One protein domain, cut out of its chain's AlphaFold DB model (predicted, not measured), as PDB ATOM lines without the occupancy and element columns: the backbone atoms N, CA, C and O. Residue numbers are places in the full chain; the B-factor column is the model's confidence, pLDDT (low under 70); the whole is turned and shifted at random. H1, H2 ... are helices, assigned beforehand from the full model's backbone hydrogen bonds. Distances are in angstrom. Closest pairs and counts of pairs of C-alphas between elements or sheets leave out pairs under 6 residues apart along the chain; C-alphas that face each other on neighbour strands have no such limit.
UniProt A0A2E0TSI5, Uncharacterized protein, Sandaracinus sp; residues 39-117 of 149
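What this domain is: This is residues 39 to 117 of the 149 residues of an uncharacterized protein of Sandaracinus sp (UniProt A0A2E0TSI5). What shape do these atoms make? H2, H3 and H4 form a three-helix bundle running up and down, each helix running against the one before it, and H1 packs on H2 at one side of this bundle. H4 is the long helix, and the free stretch 110 to 117, its last residues and the tail after them, sticks out past the body. What is it made of, and how large is it? The printed part has 79 residues with four named helices, H1, H2, H3 and H4 in that order, and no named strand, and its class is all helix. It is compact, with a radius of gyration of the C-alphas of 12.9 A, and spans 42 by 28 by 19 A.

Where its parts are: Where do the first two helices lie? H1 is residues 39 to 53, 21.1 A long from first to last C-alpha, and begins with C-alpha 39 at (-6.847, -41.921, -45.918). H2 is residues 58 to 70, 18.3 A long. Where do the other two lie? H3 is residues 74 to 87, 20.1 A long, and begins with C-alpha 74 at (-23.805, -39.622, -47.703). H4 is residues 92 to 114, 32.5 A long, and ends with C-alpha 114 at (-30.533, -32.234, -63.018).

How they stand to each other: What does H1 meet? H1 and H2 touch as a hairpin, opposite ways at a shallow tilt of 20 degrees, with their closest C-alphas, those of Ala 51 and Ala 60, 5.0 A apart. H1 and H3 are near each other, with 5 pairs of C-alphas within 10 A, and H1 and H4 are apart. What else does H2, the hub, touch? H2 and H3 are a hairpin at a steep tilt of 39 degrees, opposite ways, touching through residues 65 to 68 and 74 to 77 alone, with the closest C-alphas, Cys 68 and Leu 74, 5.2 A apart. H4 touches H2 with residues 98 to 106 alone, the same way at a shallow tilt of 34 degrees, only just short of steep, with the closest C-alphas, Ile 65 and Ile 102, 6.7 A apart. How do H3 and H4 stand? They touch as a hairpin, opposite ways at a shallow tilt of 17 degrees, with the closest C-alphas, Arg 85 and Ala 92, 4.0 A apart. Are the helix backbones whole? In H1, H2, H3 and H4 every O i to N i+4 pair is within hydrogen-bond range.

The domain as a whole: How far does it reach? The two C-alphas farthest apart, those of Glu 90 and Pro 117, are 42.8 A apart; without residues 110 to 117, which stand free, the body spans 30 by 26 by 19 A. Are there cuts or long links? The printed part has no cut, and its three links are tight. Where is confidence low? The mean pLDDT of the printed part is 83.0, and residues 112 to 117 of this model are under 70.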
ATOM      1  N   GLU A  39      -7.015 -43.252 -46.528       79.06
ATOM      2  CA  GLU A  39      -6.847 -41.921 -45.918       79.06
ATOM      3  C   GLU A  39      -8.190 -41.178 -45.807       79.06
ATOM      4  O   GLU A  39      -8.447 -40.451 -44.841       79.06
ATOM      5  N   LEU A  40      -9.071 -41.367 -46.795       81.81
ATOM      6  CA  LEU A  40     -10.420 -40.807 -46.783       81.81
ATOM      7  C   LEU A  40     -11.283 -41.431 -45.694       81.81
ATOM      8  O   LEU A  40     -11.980 -40.702 -44.985       81.81
ATOM      9  N   ASP A  41     -11.244 -42.755 -45.561       84.62
ATOM     10  CA  ASP A  41     -11.975 -43.458 -44.516       84.62
ATOM     11  C   ASP A  41     -11.456 -43.041 -43.124       84.62
ATOM     12  O   ASP A  41     -12.269 -42.741 -42.250       84.62
ATOM     13  N   GLU A  42     -10.140 -42.872 -42.932       87.00
ATOM     14  CA  GLU A  42      -9.562 -42.352 -41.682       87.00
ATOM     15  C   GLU A  42     -10.041 -40.923 -41.363       87.00
ATOM     16  O   GLU A  42     -10.461 -40.634 -40.238       87.00
ATOM     17  N   ALA A  43     -10.056 -40.025 -42.354       86.81
ATOM     18  CA  ALA A  43     -10.572 -38.667 -42.177       86.81
ATOM     19  C   ALA A  43     -12.073 -38.652 -41.829       86.81
ATOM     20  O   ALA A  43     -12.525 -37.821 -41.031       86.81
ATOM     21  N   LEU A  44     -12.851 -39.569 -42.414       87.38
ATOM     22  CA  LEU A  44     -14.280 -39.717 -42.145       87.38
ATOM     23  C   LEU A  44     -14.532 -40.227 -40.723       87.38
ATOM     24  O   LEU A  44     -15.406 -39.696 -40.036       87.38
ATOM     25  N   GLU A  45     -13.757 -41.216 -40.278       89.69
ATOM     26  CA  GLU A  45     -13.818 -41.753 -38.917       89.69
ATOM     27  C   GLU A  45     -13.402 -40.703 -37.881       89.69
ATOM     28  O   GLU A  45     -14.093 -40.515 -36.882       89.69
ATOM     29  N   ALA A  46     -12.345 -39.927 -38.139       89.94
ATOM     30  CA  ALA A  46     -11.939 -38.836 -37.254       89.94
ATOM     31  C   ALA A  46     -13.023 -37.746 -37.131       89.94
ATOM     32  O   ALA A  46     -13.294 -37.237 -36.038       89.94
ATOM     33  N   ALA A  47     -13.677 -37.394 -38.244       88.62
ATOM     34  CA  ALA A  47     -14.785 -36.444 -38.246       88.62
ATOM     35  C   ALA A  47     -16.027 -36.996 -37.523       88.62
ATOM     36  O   ALA A  47     -16.720 -36.238 -36.839       88.62
ATOM     37  N   TRP A  48     -16.291 -38.300 -37.636       90.25
ATOM     38  CA  TRP A  48     -17.365 -38.977 -36.912       90.25
ATOM     39  C   TRP A  48     -17.099 -39.027 -35.406       90.25
ATOM     40  O   TRP A  48     -17.945 -38.589 -34.632       90.25
ATOM     41  N   ALA A  49     -15.902 -39.440 -34.987       89.62
ATOM     42  CA  ALA A  49     -15.505 -39.473 -33.580       89.62
ATOM     43  C   ALA A  49     -15.645 -38.096 -32.916       89.62
ATOM     44  O   ALA A  49     -16.071 -37.978 -31.767       89.62
ATOM     45  N   ARG A  50     -15.347 -37.024 -33.661       87.38
ATOM     46  CA  ARG A  50     -15.574 -35.656 -33.195       87.38
ATOM     47  C   ARG A  50     -17.061 -35.330 -33.034       87.38
ATOM     48  O   ARG A  50     -17.439 -34.739 -32.031       87.38
ATOM     49  N   ALA A  51     -17.892 -35.718 -33.995       88.50
ATOM     50  CA  ALA A  51     -19.340 -35.546 -33.909       88.50
ATOM     51  C   ALA A  51     -19.963 -36.365 -32.761       88.50
ATOM     52  O   ALA A  51     -20.945 -35.936 -32.169       88.50
ATOM     53  N   GLU A  52     -19.388 -37.517 -32.410       88.38
ATOM     54  CA  GLU A  52     -19.806 -38.304 -31.245       88.38
ATOM     55  C   GLU A  52     -19.375 -37.681 -29.914       88.38
ATOM     56  O   GLU A  52     -20.144 -37.711 -28.948       88.38
ATOM     57  N   ALA A  53     -18.165 -37.117 -29.858       88.06
ATOM     58  CA  ALA A  53     -17.655 -36.414 -28.683       88.06
ATOM     59  C   ALA A  53     -18.426 -35.111 -28.416       88.06
ATOM     60  O   ALA A  53     -18.727 -34.784 -27.269       88.06
ATOM     61  N   GLU A  54     -18.775 -34.392 -29.481       88.06
ATOM     62  CA  GLU A  54     -19.480 -33.111 -29.458       88.06
ATOM     63  C   GLU A  54     -20.886 -33.246 -30.079       88.06
ATOM     64  O   GLU A  54     -21.226 -32.570 -31.045       88.06
ATOM     65  N   TRP A  55     -21.717 -34.126 -29.510       84.06
ATOM     66  CA  TRP A  55     -23.038 -34.477 -30.063       84.06
ATOM     67  C   TRP A  55     -24.061 -33.327 -30.097       84.06
ATOM     68  O   TRP A  55     -24.955 -33.288 -30.937       84.06
ATOM     69  N   ASP A  56     -23.950 -32.368 -29.180       83.00
ATOM     70  CA  ASP A  56     -24.810 -31.180 -29.192       83.00
ATOM     71  C   ASP A  56     -24.252 -30.061 -30.094       83.00
ATOM     72  O   ASP A  56     -24.900 -29.026 -30.283       83.00
ATOM     73  N   ASP A  57     -23.062 -30.248 -30.678       84.56
ATOM     74  CA  ASP A  57     -22.439 -29.274 -31.568       84.56
ATOM     75  C   ASP A  57     -22.891 -29.465 -33.024       84.56
ATOM     76  O   ASP A  57     -22.384 -30.284 -33.800       84.56
ATOM     77  N   ASP A  58     -23.824 -28.611 -33.438       83.12
ATOM     78  CA  ASP A  58     -24.289 -28.526 -34.820       83.12
ATOM     79  C   ASP A  58     -23.155 -28.231 -35.830       83.12
ATOM     80  O   ASP A  58     -23.315 -28.530 -37.018       83.12
ATOM     81  N   ASP A  59     -22.036 -27.613 -35.435       84.75
ATOM     82  CA  ASP A  59     -20.878 -27.399 -36.315       84.75
ATOM     83  C   ASP A  59     -20.072 -28.684 -36.556       84.75
ATOM     84  O   ASP A  59     -19.655 -28.924 -37.696       84.75
ATOM     85  N   ALA A  60     -19.889 -29.537 -35.543       86.69
ATOM     86  CA  ALA A  60     -19.214 -30.829 -35.688       86.69
ATOM     87  C   ALA A  60     -19.967 -31.743 -36.670       86.69
ATOM     88  O   ALA A  60     -19.384 -32.241 -37.641       86.69
ATOM     89  N   HIS A  61     -21.289 -31.855 -36.509       86.62
ATOM     90  CA  HIS A  61     -22.139 -32.618 -37.426       86.62
ATOM     91  C   HIS A  61     -22.137 -32.053 -38.850       86.62
ATOM     92  O   HIS A  61     -22.076 -32.814 -39.819       86.62
ATOM     93  N   ARG A  62     -22.167 -30.721 -39.007       85.62
ATOM     94  CA  ARG A  62     -22.095 -30.076 -40.330       85.62
ATOM     95  C   ARG A  62     -20.792 -30.392 -41.053       85.62
ATOM     96  O   ARG A  62     -20.840 -30.687 -42.244       85.62
ATOM     97  N   LYS A  63     -19.653 -30.354 -40.355       87.31
ATOM     98  CA  LYS A  63     -18.343 -30.685 -40.938       87.31
ATOM     99  C   LYS A  63     -18.297 -32.132 -41.419       87.31
ATOM    100  O   LYS A  63     -17.883 -32.368 -42.549       87.31
ATOM    101  N   PHE A  64     -18.789 -33.072 -40.611       89.25
ATOM    102  CA  PHE A  64     -18.883 -34.479 -41.003       89.25
ATOM    103  C   PHE A  64     -19.776 -34.675 -42.237       89.25
ATOM    104  O   PHE A  64     -19.353 -35.278 -43.219       89.25
ATOM    105  N   ILE A  65     -20.985 -34.100 -42.242       88.50
ATOM    106  CA  ILE A  65     -21.915 -34.216 -43.378       88.50
ATOM    107  C   ILE A  65     -21.321 -33.593 -44.646       88.50
ATOM    108  O   ILE A  65     -21.460 -34.167 -45.723       88.50
ATOM    109  N   ALA A  66     -20.649 -32.444 -44.534       86.38
ATOM    110  CA  ALA A  66     -19.990 -31.794 -45.663       86.38
ATOM    111  C   ALA A  66     -18.856 -32.655 -46.241       86.38
ATOM    112  O   ALA A  66     -18.750 -32.765 -47.461       86.38
ATOM    113  N   LEU A  67     -18.064 -33.308 -45.383       88.62
ATOM    114  CA  LEU A  67     -17.013 -34.242 -45.791       88.62
ATOM    115  C   LEU A  67     -17.606 -35.468 -46.509       88.62
ATOM    116  O   LEU A  67     -17.166 -35.852 -47.590       88.62
ATOM    117  N   CYS A  68     -18.681 -36.043 -45.968       87.88
ATOM    118  CA  CYS A  68     -19.401 -37.129 -46.633       87.88
ATOM    119  C   CYS A  68     -20.013 -36.685 -47.969       87.88
ATOM    120  O   CYS A  68     -20.015 -37.456 -48.926       87.88
ATOM    121  N   ALA A  69     -20.510 -35.447 -48.060       85.75
ATOM    122  CA  ALA A  69     -21.046 -34.887 -49.296       85.75
ATOM    123  C   ALA A  69     -19.959 -34.714 -50.365       85.75
ATOM    124  O   ALA A  69     -20.204 -35.058 -51.520       85.75
ATOM    125  N   SER A  70     -18.767 -34.225 -49.998       84.50
ATOM    126  CA  SER A  70     -17.669 -34.010 -50.949       84.50
ATOM    127  C   SER A  70     -17.143 -35.307 -51.557       84.50
ATOM    128  O   SER A  70     -16.747 -35.309 -52.718       84.50
ATOM    129  N   PHE A  71     -17.181 -36.406 -50.800       85.06
ATOM    130  CA  PHE A  71     -16.726 -37.723 -51.257       85.06
ATOM    131  C   PHE A  71     -17.861 -38.645 -51.724       85.06
ATOM    132  O   PHE A  71     -17.614 -39.796 -52.070       85.06
ATOM    133  N   GLY A  72     -19.113 -38.172 -51.735       81.62
ATOM    134  CA  GLY A  72     -20.270 -38.965 -52.168       81.62
ATOM    135  C   GLY A  72     -20.684 -40.094 -51.214       81.62
ATOM    136  O   GLY A  72     -21.472 -40.948 -51.603       81.62
ATOM    137  N   ARG A  73     -20.210 -40.091 -49.961       85.00
ATOM    138  CA  ARG A  73     -20.459 -41.118 -48.924       85.00
ATOM    139  C   ARG A  73     -21.600 -40.726 -47.966       85.00
ATOM    140  O   ARG A  73     -21.533 -40.940 -46.753       85.00
ATOM    141  N   LEU A  74     -22.642 -40.074 -48.489       81.56
ATOM    142  CA  LEU A  74     -23.805 -39.622 -47.703       81.56
ATOM    143  C   LEU A  74     -24.679 -40.785 -47.205       81.56
ATOM    144  O   LEU A  74     -25.364 -40.662 -46.190       81.56
ATOM    145  N   ASP A  75     -24.639 -41.913 -47.905       81.69
ATOM    146  CA  ASP A  75     -25.251 -43.182 -47.524       81.69
ATOM    147  C   ASP A  75     -24.659 -43.726 -46.213       81.69
ATOM    148  O   ASP A  75     -25.407 -44.027 -45.278       81.69
ATOM    149  N   ALA A  76     -23.327 -43.748 -46.103       81.44
ATOM    150  CA  ALA A  76     -22.619 -44.173 -44.900       81.44
ATOM    151  C   ALA A  76     -22.918 -43.242 -43.713       81.44
ATOM    152  O   ALA A  76     -23.168 -43.708 -42.600       81.44
ATOM    153  N   ALA A  77     -22.970 -41.925 -43.947       84.81
ATOM    154  CA  ALA A  77     -23.374 -40.952 -42.930       84.81
ATOM    155  C   ALA A  77     -24.806 -41.201 -42.432       84.81
ATOM    156  O   ALA A  77     -25.049 -41.253 -41.226       84.81
ATOM    157  N   GLY A  78     -25.759 -41.398 -43.350       85.31
ATOM    158  CA  GLY A  78     -27.154 -41.675 -43.008       85.31
ATOM    159  C   GLY A  78     -27.328 -42.972 -42.216       85.31
ATOM    160  O   GLY A  78     -28.139 -43.012 -41.291       85.31
ATOM    161  N   GLY A  79     -26.552 -44.012 -42.541       85.38
ATOM    162  CA  GLY A  79     -26.518 -45.268 -41.788       85.38
ATOM    163  C   GLY A  79     -26.093 -45.070 -40.333       85.38
ATOM    164  O   GLY A  79     -26.798 -45.521 -39.430       85.38
ATOM    165  N   ARG A  80     -25.008 -44.319 -40.099       87.00
ATOM    166  CA  ARG A  80     -24.508 -44.023 -38.744       87.00
ATOM    167  C   ARG A  80     -25.542 -43.273 -37.896       87.00
ATOM    168  O   ARG A  80     -25.857 -43.709 -36.795       87.00
ATOM    169  N   TYR A  81     -26.162 -42.212 -38.420       88.31
ATOM    170  CA  TYR A  81     -27.190 -41.482 -37.660       88.31
ATOM    171  C   TYR A  81     -28.461 -42.300 -37.403       88.31
ATOM    172  O   TYR A  81     -29.084 -42.142 -36.352       88.31
ATOM    173  N   ARG A  82     -28.865 -43.182 -38.327       87.00
ATOM    174  CA  ARG A  82     -29.995 -44.097 -38.086       87.00
ATOM    175  C   ARG A  82     -29.685 -45.072 -36.956       87.00
ATOM    176  O   ARG A  82     -30.540 -45.244 -36.094       87.00
ATOM    177  N   ALA A  83     -28.470 -45.623 -36.929       88.06
ATOM    178  CA  ALA A  83     -28.021 -46.489 -35.847       88.06
ATOM    179  C   ALA A  83     -28.066 -45.762 -34.495       88.06
ATOM    180  O   ALA A  83     -28.665 -46.287 -33.563       88.06
ATOM    181  N   VAL A  84     -27.554 -44.523 -34.408       86.94
ATOM    182  CA  VAL A  84     -27.605 -43.738 -33.158       86.94
ATOM    183  C   VAL A  84     -29.042 -43.462 -32.713       86.94
ATOM    184  O   VAL A  84     -29.361 -43.601 -31.537       86.94
ATOM    185  N   ARG A  85     -29.934 -43.122 -33.650       87.25
ATOM    186  CA  ARG A  85     -31.358 -42.889 -33.360       87.25
ATOM    187  C   ARG A  85     -32.057 -44.127 -32.787       87.25
ATOM    188  O   ARG A  85     -32.992 -43.989 -32.007       87.25
ATOM    189  N   GLU A  86     -31.658 -45.314 -33.230       86.62
ATOM    190  CA  GLU A  86     -32.239 -46.588 -32.792       86.62
ATOM    191  C   GLU A  86     -31.615 -47.092 -31.486       86.62
ATOM    192  O   GLU A  86     -32.312 -47.704 -30.680       86.62
ATOM    193  N   SER A  87     -30.329 -46.812 -31.255       87.50
ATOM    194  CA  SER A  87     -29.622 -47.212 -30.037       87.50
ATOM    195  C   SER A  87     -29.860 -46.277 -28.851       87.50
ATOM    196  O   SER A  87     -29.844 -46.739 -27.714       87.50
ATOM    197  N   ASP A  88     -30.047 -44.977 -29.099       84.56
ATOM    198  CA  ASP A  88     -30.107 -43.953 -28.057       84.56
ATOM    199  C   ASP A  88     -31.296 -42.988 -28.273       84.56
ATOM    200  O   ASP A  88     -31.230 -42.073 -29.105       84.56
ATOM    201  N   PRO A  89     -32.400 -43.169 -27.519       83.00
ATOM    202  CA  PRO A  89     -33.589 -42.326 -27.614       83.00
ATOM    203  C   PRO A  89     -33.360 -40.867 -27.204       83.00
ATOM    204  O   PRO A  89     -34.072 -39.993 -27.697       83.00
ATOM    205  N   GLU A  90     -32.392 -40.575 -26.327       83.44
ATOM    206  CA  GLU A  90     -32.101 -39.198 -25.897       83.44
ATOM    207  C   GLU A  90     -31.435 -38.410 -27.030       83.44
ATOM    208  O   GLU A  90     -31.710 -37.229 -27.245       83.44
ATOM    209  N   ARG A  91     -30.613 -39.101 -27.825       83.00
ATOM    210  CA  ARG A  91     -29.912 -38.549 -28.991       83.00
ATOM    211  C   ARG A  91     -30.724 -38.624 -30.285       83.00
ATOM    212  O   ARG A  91     -30.320 -38.047 -31.301       83.00
ATOM    213  N   ALA A  92     -31.874 -39.296 -30.262       83.25
ATOM    214  CA  ALA A  92     -32.689 -39.587 -31.438       83.25
ATOM    215  C   ALA A  92     -33.206 -38.336 -32.163       83.25
ATOM    216  O   ALA A  92     -33.230 -38.312 -33.397       83.25
ATOM    217  N   GLU A  93     -33.584 -37.286 -31.431       85.06
ATOM    218  CA  GLU A  93     -34.072 -36.036 -32.032       85.06
ATOM    219  C   GLU A  93     -32.958 -35.289 -32.784       85.06
ATOM    220  O   GLU A  93     -33.159 -34.824 -33.910       85.06
ATOM    221  N   VAL A  94     -31.748 -35.248 -32.216       84.50
ATOM    222  CA  VAL A  94     -30.570 -34.662 -32.878       84.50
ATOM    223  C   VAL A  94     -30.197 -35.487 -34.110       84.50
ATOM    224  O   VAL A  94     -30.032 -34.929 -35.196       84.50
ATOM    225  N   ALA A  95     -30.160 -36.817 -33.987       84.50
ATOM    226  CA  ALA A  95     -29.896 -37.714 -35.110       84.50
ATOM    227  C   ALA A  95     -30.904 -37.518 -36.252       84.50
ATOM    228  O   ALA A  95     -30.517 -37.436 -37.418       84.50
ATOM    229  N   LYS A  96     -32.197 -37.379 -35.935       86.50
ATOM    230  CA  LYS A  96     -33.254 -37.103 -36.917       86.50
ATOM    231  C   LYS A  96     -33.011 -35.788 -37.660       86.50
ATOM    232  O   LYS A  96     -33.049 -35.781 -38.889       86.50
ATOM    233  N   LYS A  97     -32.675 -34.710 -36.945       86.81
ATOM    234  CA  LYS A  97     -32.326 -33.411 -37.548       86.81
ATOM    235  C   LYS A  97     -31.133 -33.526 -38.505       86.81
ATOM    236  O   LYS A  97     -31.152 -32.929 -39.582       86.81
ATOM    237  N   GLN A  98     -30.106 -34.302 -38.144       85.50
ATOM    238  CA  GLN A  98     -28.950 -34.516 -39.022       85.50
ATOM    239  C   GLN A  98     -29.295 -35.393 -40.238       85.50
ATOM    240  O   GLN A  98     -28.839 -35.097 -41.342       85.50
ATOM    241  N   ILE A  99     -30.154 -36.409 -40.086       85.88
ATOM    242  CA  ILE A  99     -30.676 -37.210 -41.210       85.88
ATOM    243  C   ILE A  99     -31.429 -36.319 -42.203       85.88
ATOM    244  O   ILE A  99     -31.163 -36.391 -43.403       85.88
ATOM    245  N   ASP A 100     -32.315 -35.444 -41.724       86.50
ATOM    246  CA  ASP A 100     -33.058 -34.516 -42.585       86.50
ATOM    247  C   ASP A 100     -32.107 -33.570 -43.339       86.50
ATOM    248  O   ASP A 100     -32.288 -33.310 -44.531       86.50
ATOM    249  N   ARG A 101     -31.031 -33.113 -42.683       83.75
ATOM    250  CA  ARG A 101     -29.974 -32.304 -43.309       83.75
ATOM    251  C   ARG A 101     -29.207 -33.076 -44.389       83.75
ATOM    252  O   ARG A 101     -28.938 -32.511 -45.449       83.75
ATOM    253  N   ILE A 102     -28.883 -34.350 -44.160       86.19
ATOM    254  CA  ILE A 102     -28.250 -35.226 -45.163       86.19
ATOM    255  C   ILE A 102     -29.162 -35.387 -46.383       86.19
ATOM    256  O   ILE A 102     -28.706 -35.242 -47.518       86.19
ATOM    257  N   VAL A 103     -30.458 -35.626 -46.164       85.19
ATOM    258  CA  VAL A 103     -31.453 -35.750 -47.242       85.19
ATOM    259  C   VAL A 103     -31.575 -34.445 -48.027       85.19
ATOM    260  O   VAL A 103     -31.582 -34.474 -49.258       85.19
ATOM    261  N   ALA A 104     -31.614 -33.300 -47.344       85.44
ATOM    262  CA  ALA A 104     -31.628 -31.993 -47.994       85.44
ATOM    263  C   ALA A 104     -30.380 -31.777 -48.866       85.44
ATOM    264  O   ALA A 104     -30.504 -31.316 -50.001       85.44
ATOM    265  N   HIS A 105     -29.196 -32.166 -48.383       80.56
ATOM    266  CA  HIS A 105     -27.960 -32.116 -49.167       80.56
ATOM    267  C   HIS A 105     -28.015 -33.020 -50.400       80.56
ATOM    268  O   HIS A 105     -27.691 -32.568 -51.496       80.56
ATOM    269  N   ALA A 106     -28.473 -34.265 -50.255       82.31
ATOM    270  CA  ALA A 106     -28.613 -35.189 -51.377       82.31
ATOM    271  C   ALA A 106     -29.598 -34.659 -52.434       82.31
ATOM    272  O   ALA A 106     -29.318 -34.714 -53.632       82.31
ATOM    273  N   MET A 107     -30.723 -34.085 -52.000       83.12
ATOM    274  CA  MET A 107     -31.704 -33.457 -52.890       83.12
ATOM    275  C   MET A 107     -31.137 -32.227 -53.599       83.12
ATOM    276  O   MET A 107     -31.374 -32.058 -54.794       83.12
ATOM    277  N   ALA A 108     -30.367 -31.390 -52.898       81.75
ATOM    278  CA  ALA A 108     -29.689 -30.249 -53.502       81.75
ATOM    279  C   ALA A 108     -28.685 -30.703 -54.574       81.75
ATOM    280  O   ALA A 108     -28.703 -30.171 -55.681       81.75
ATOM    281  N   THR A 109     -27.882 -31.736 -54.302       75.12
ATOM    282  CA  THR A 109     -26.969 -32.322 -55.295       75.12
ATOM    283  C   THR A 109     -27.731 -32.871 -56.498       75.12
ATOM    284  O   THR A 109     -27.383 -32.544 -57.625       75.12
ATOM    285  N   LEU A 110     -28.821 -33.620 -56.293       75.19
ATOM    286  CA  LEU A 110     -29.663 -34.116 -57.390       75.19
ATOM    287  C   LEU A 110     -30.265 -32.985 -58.232       75.19
ATOM    288  O   LEU A 110     -30.365 -33.116 -59.452       75.19
ATOM    289  N   GLN A 111     -30.668 -31.877 -57.606       73.56
ATOM    290  CA  GLN A 111     -31.138 -30.694 -58.323       73.56
ATOM    291  C   GLN A 111     -30.013 -30.043 -59.127       73.56
ATOM    292  O   GLN A 111     -30.252 -29.668 -60.269       73.56
ATOM    293  N   VAL A 112     -28.796 -29.959 -58.585       68.06
ATOM    294  CA  VAL A 112     -27.620 -29.451 -59.308       68.06
ATOM    295  C   VAL A 112     -27.290 -30.346 -60.505       68.06
ATOM    296  O   VAL A 112     -27.125 -29.833 -61.603       68.06
ATOM    297  N   THR A 113     -27.289 -31.671 -60.348       61.25
ATOM    298  CA  THR A 113     -27.018 -32.599 -61.459       61.25
ATOM    299  C   THR A 113     -28.136 -32.604 -62.503       61.25
ATOM    300  O   THR A 113     -27.873 -32.741 -63.692       61.25
ATOM    301  N   ARG A 114     -29.400 -32.419 -62.092       62.34
ATOM    302  CA  ARG A 114     -30.533 -32.234 -63.018       62.34
ATOM    303  C   ARG A 114     -30.489 -30.873 -63.727       62.34
ATOM    304  O   ARG A 114     -31.116 -30.720 -64.773       62.34
ATOM    305  N   THR A 115     -29.763 -29.907 -63.173       51.56
ATOM    306  CA  THR A 115     -29.646 -28.540 -63.688       51.56
ATOM    307  C   THR A 115     -28.206 -28.281 -64.145       51.56
ATOM    308  O   THR A 115     -27.472 -27.515 -63.525       51.56
ATOM    309  N   GLU A 116     -27.783 -28.914 -65.244       48.12
ATOM    310  CA  GLU A 116     -26.614 -28.444 -66.002       48.12
ATOM    311  C   GLU A 116     -26.764 -26.955 -66.378       48.12
ATOM    312  O   GLU A 116     -27.880 -26.441 -66.499       48.12
ATOM    313  N   PRO A 117     -25.630 -26.258 -66.560       49.94
ATOM    314  CA  PRO A 117     -25.232 -25.154 -65.700       49.94
ATOM    315  C   PRO A 117     -26.286 -24.044 -65.671       49.94
ATOM    316  O   PRO A 117     -26.815 -23.630 -66.701       49.94
TER     317      PRO A 117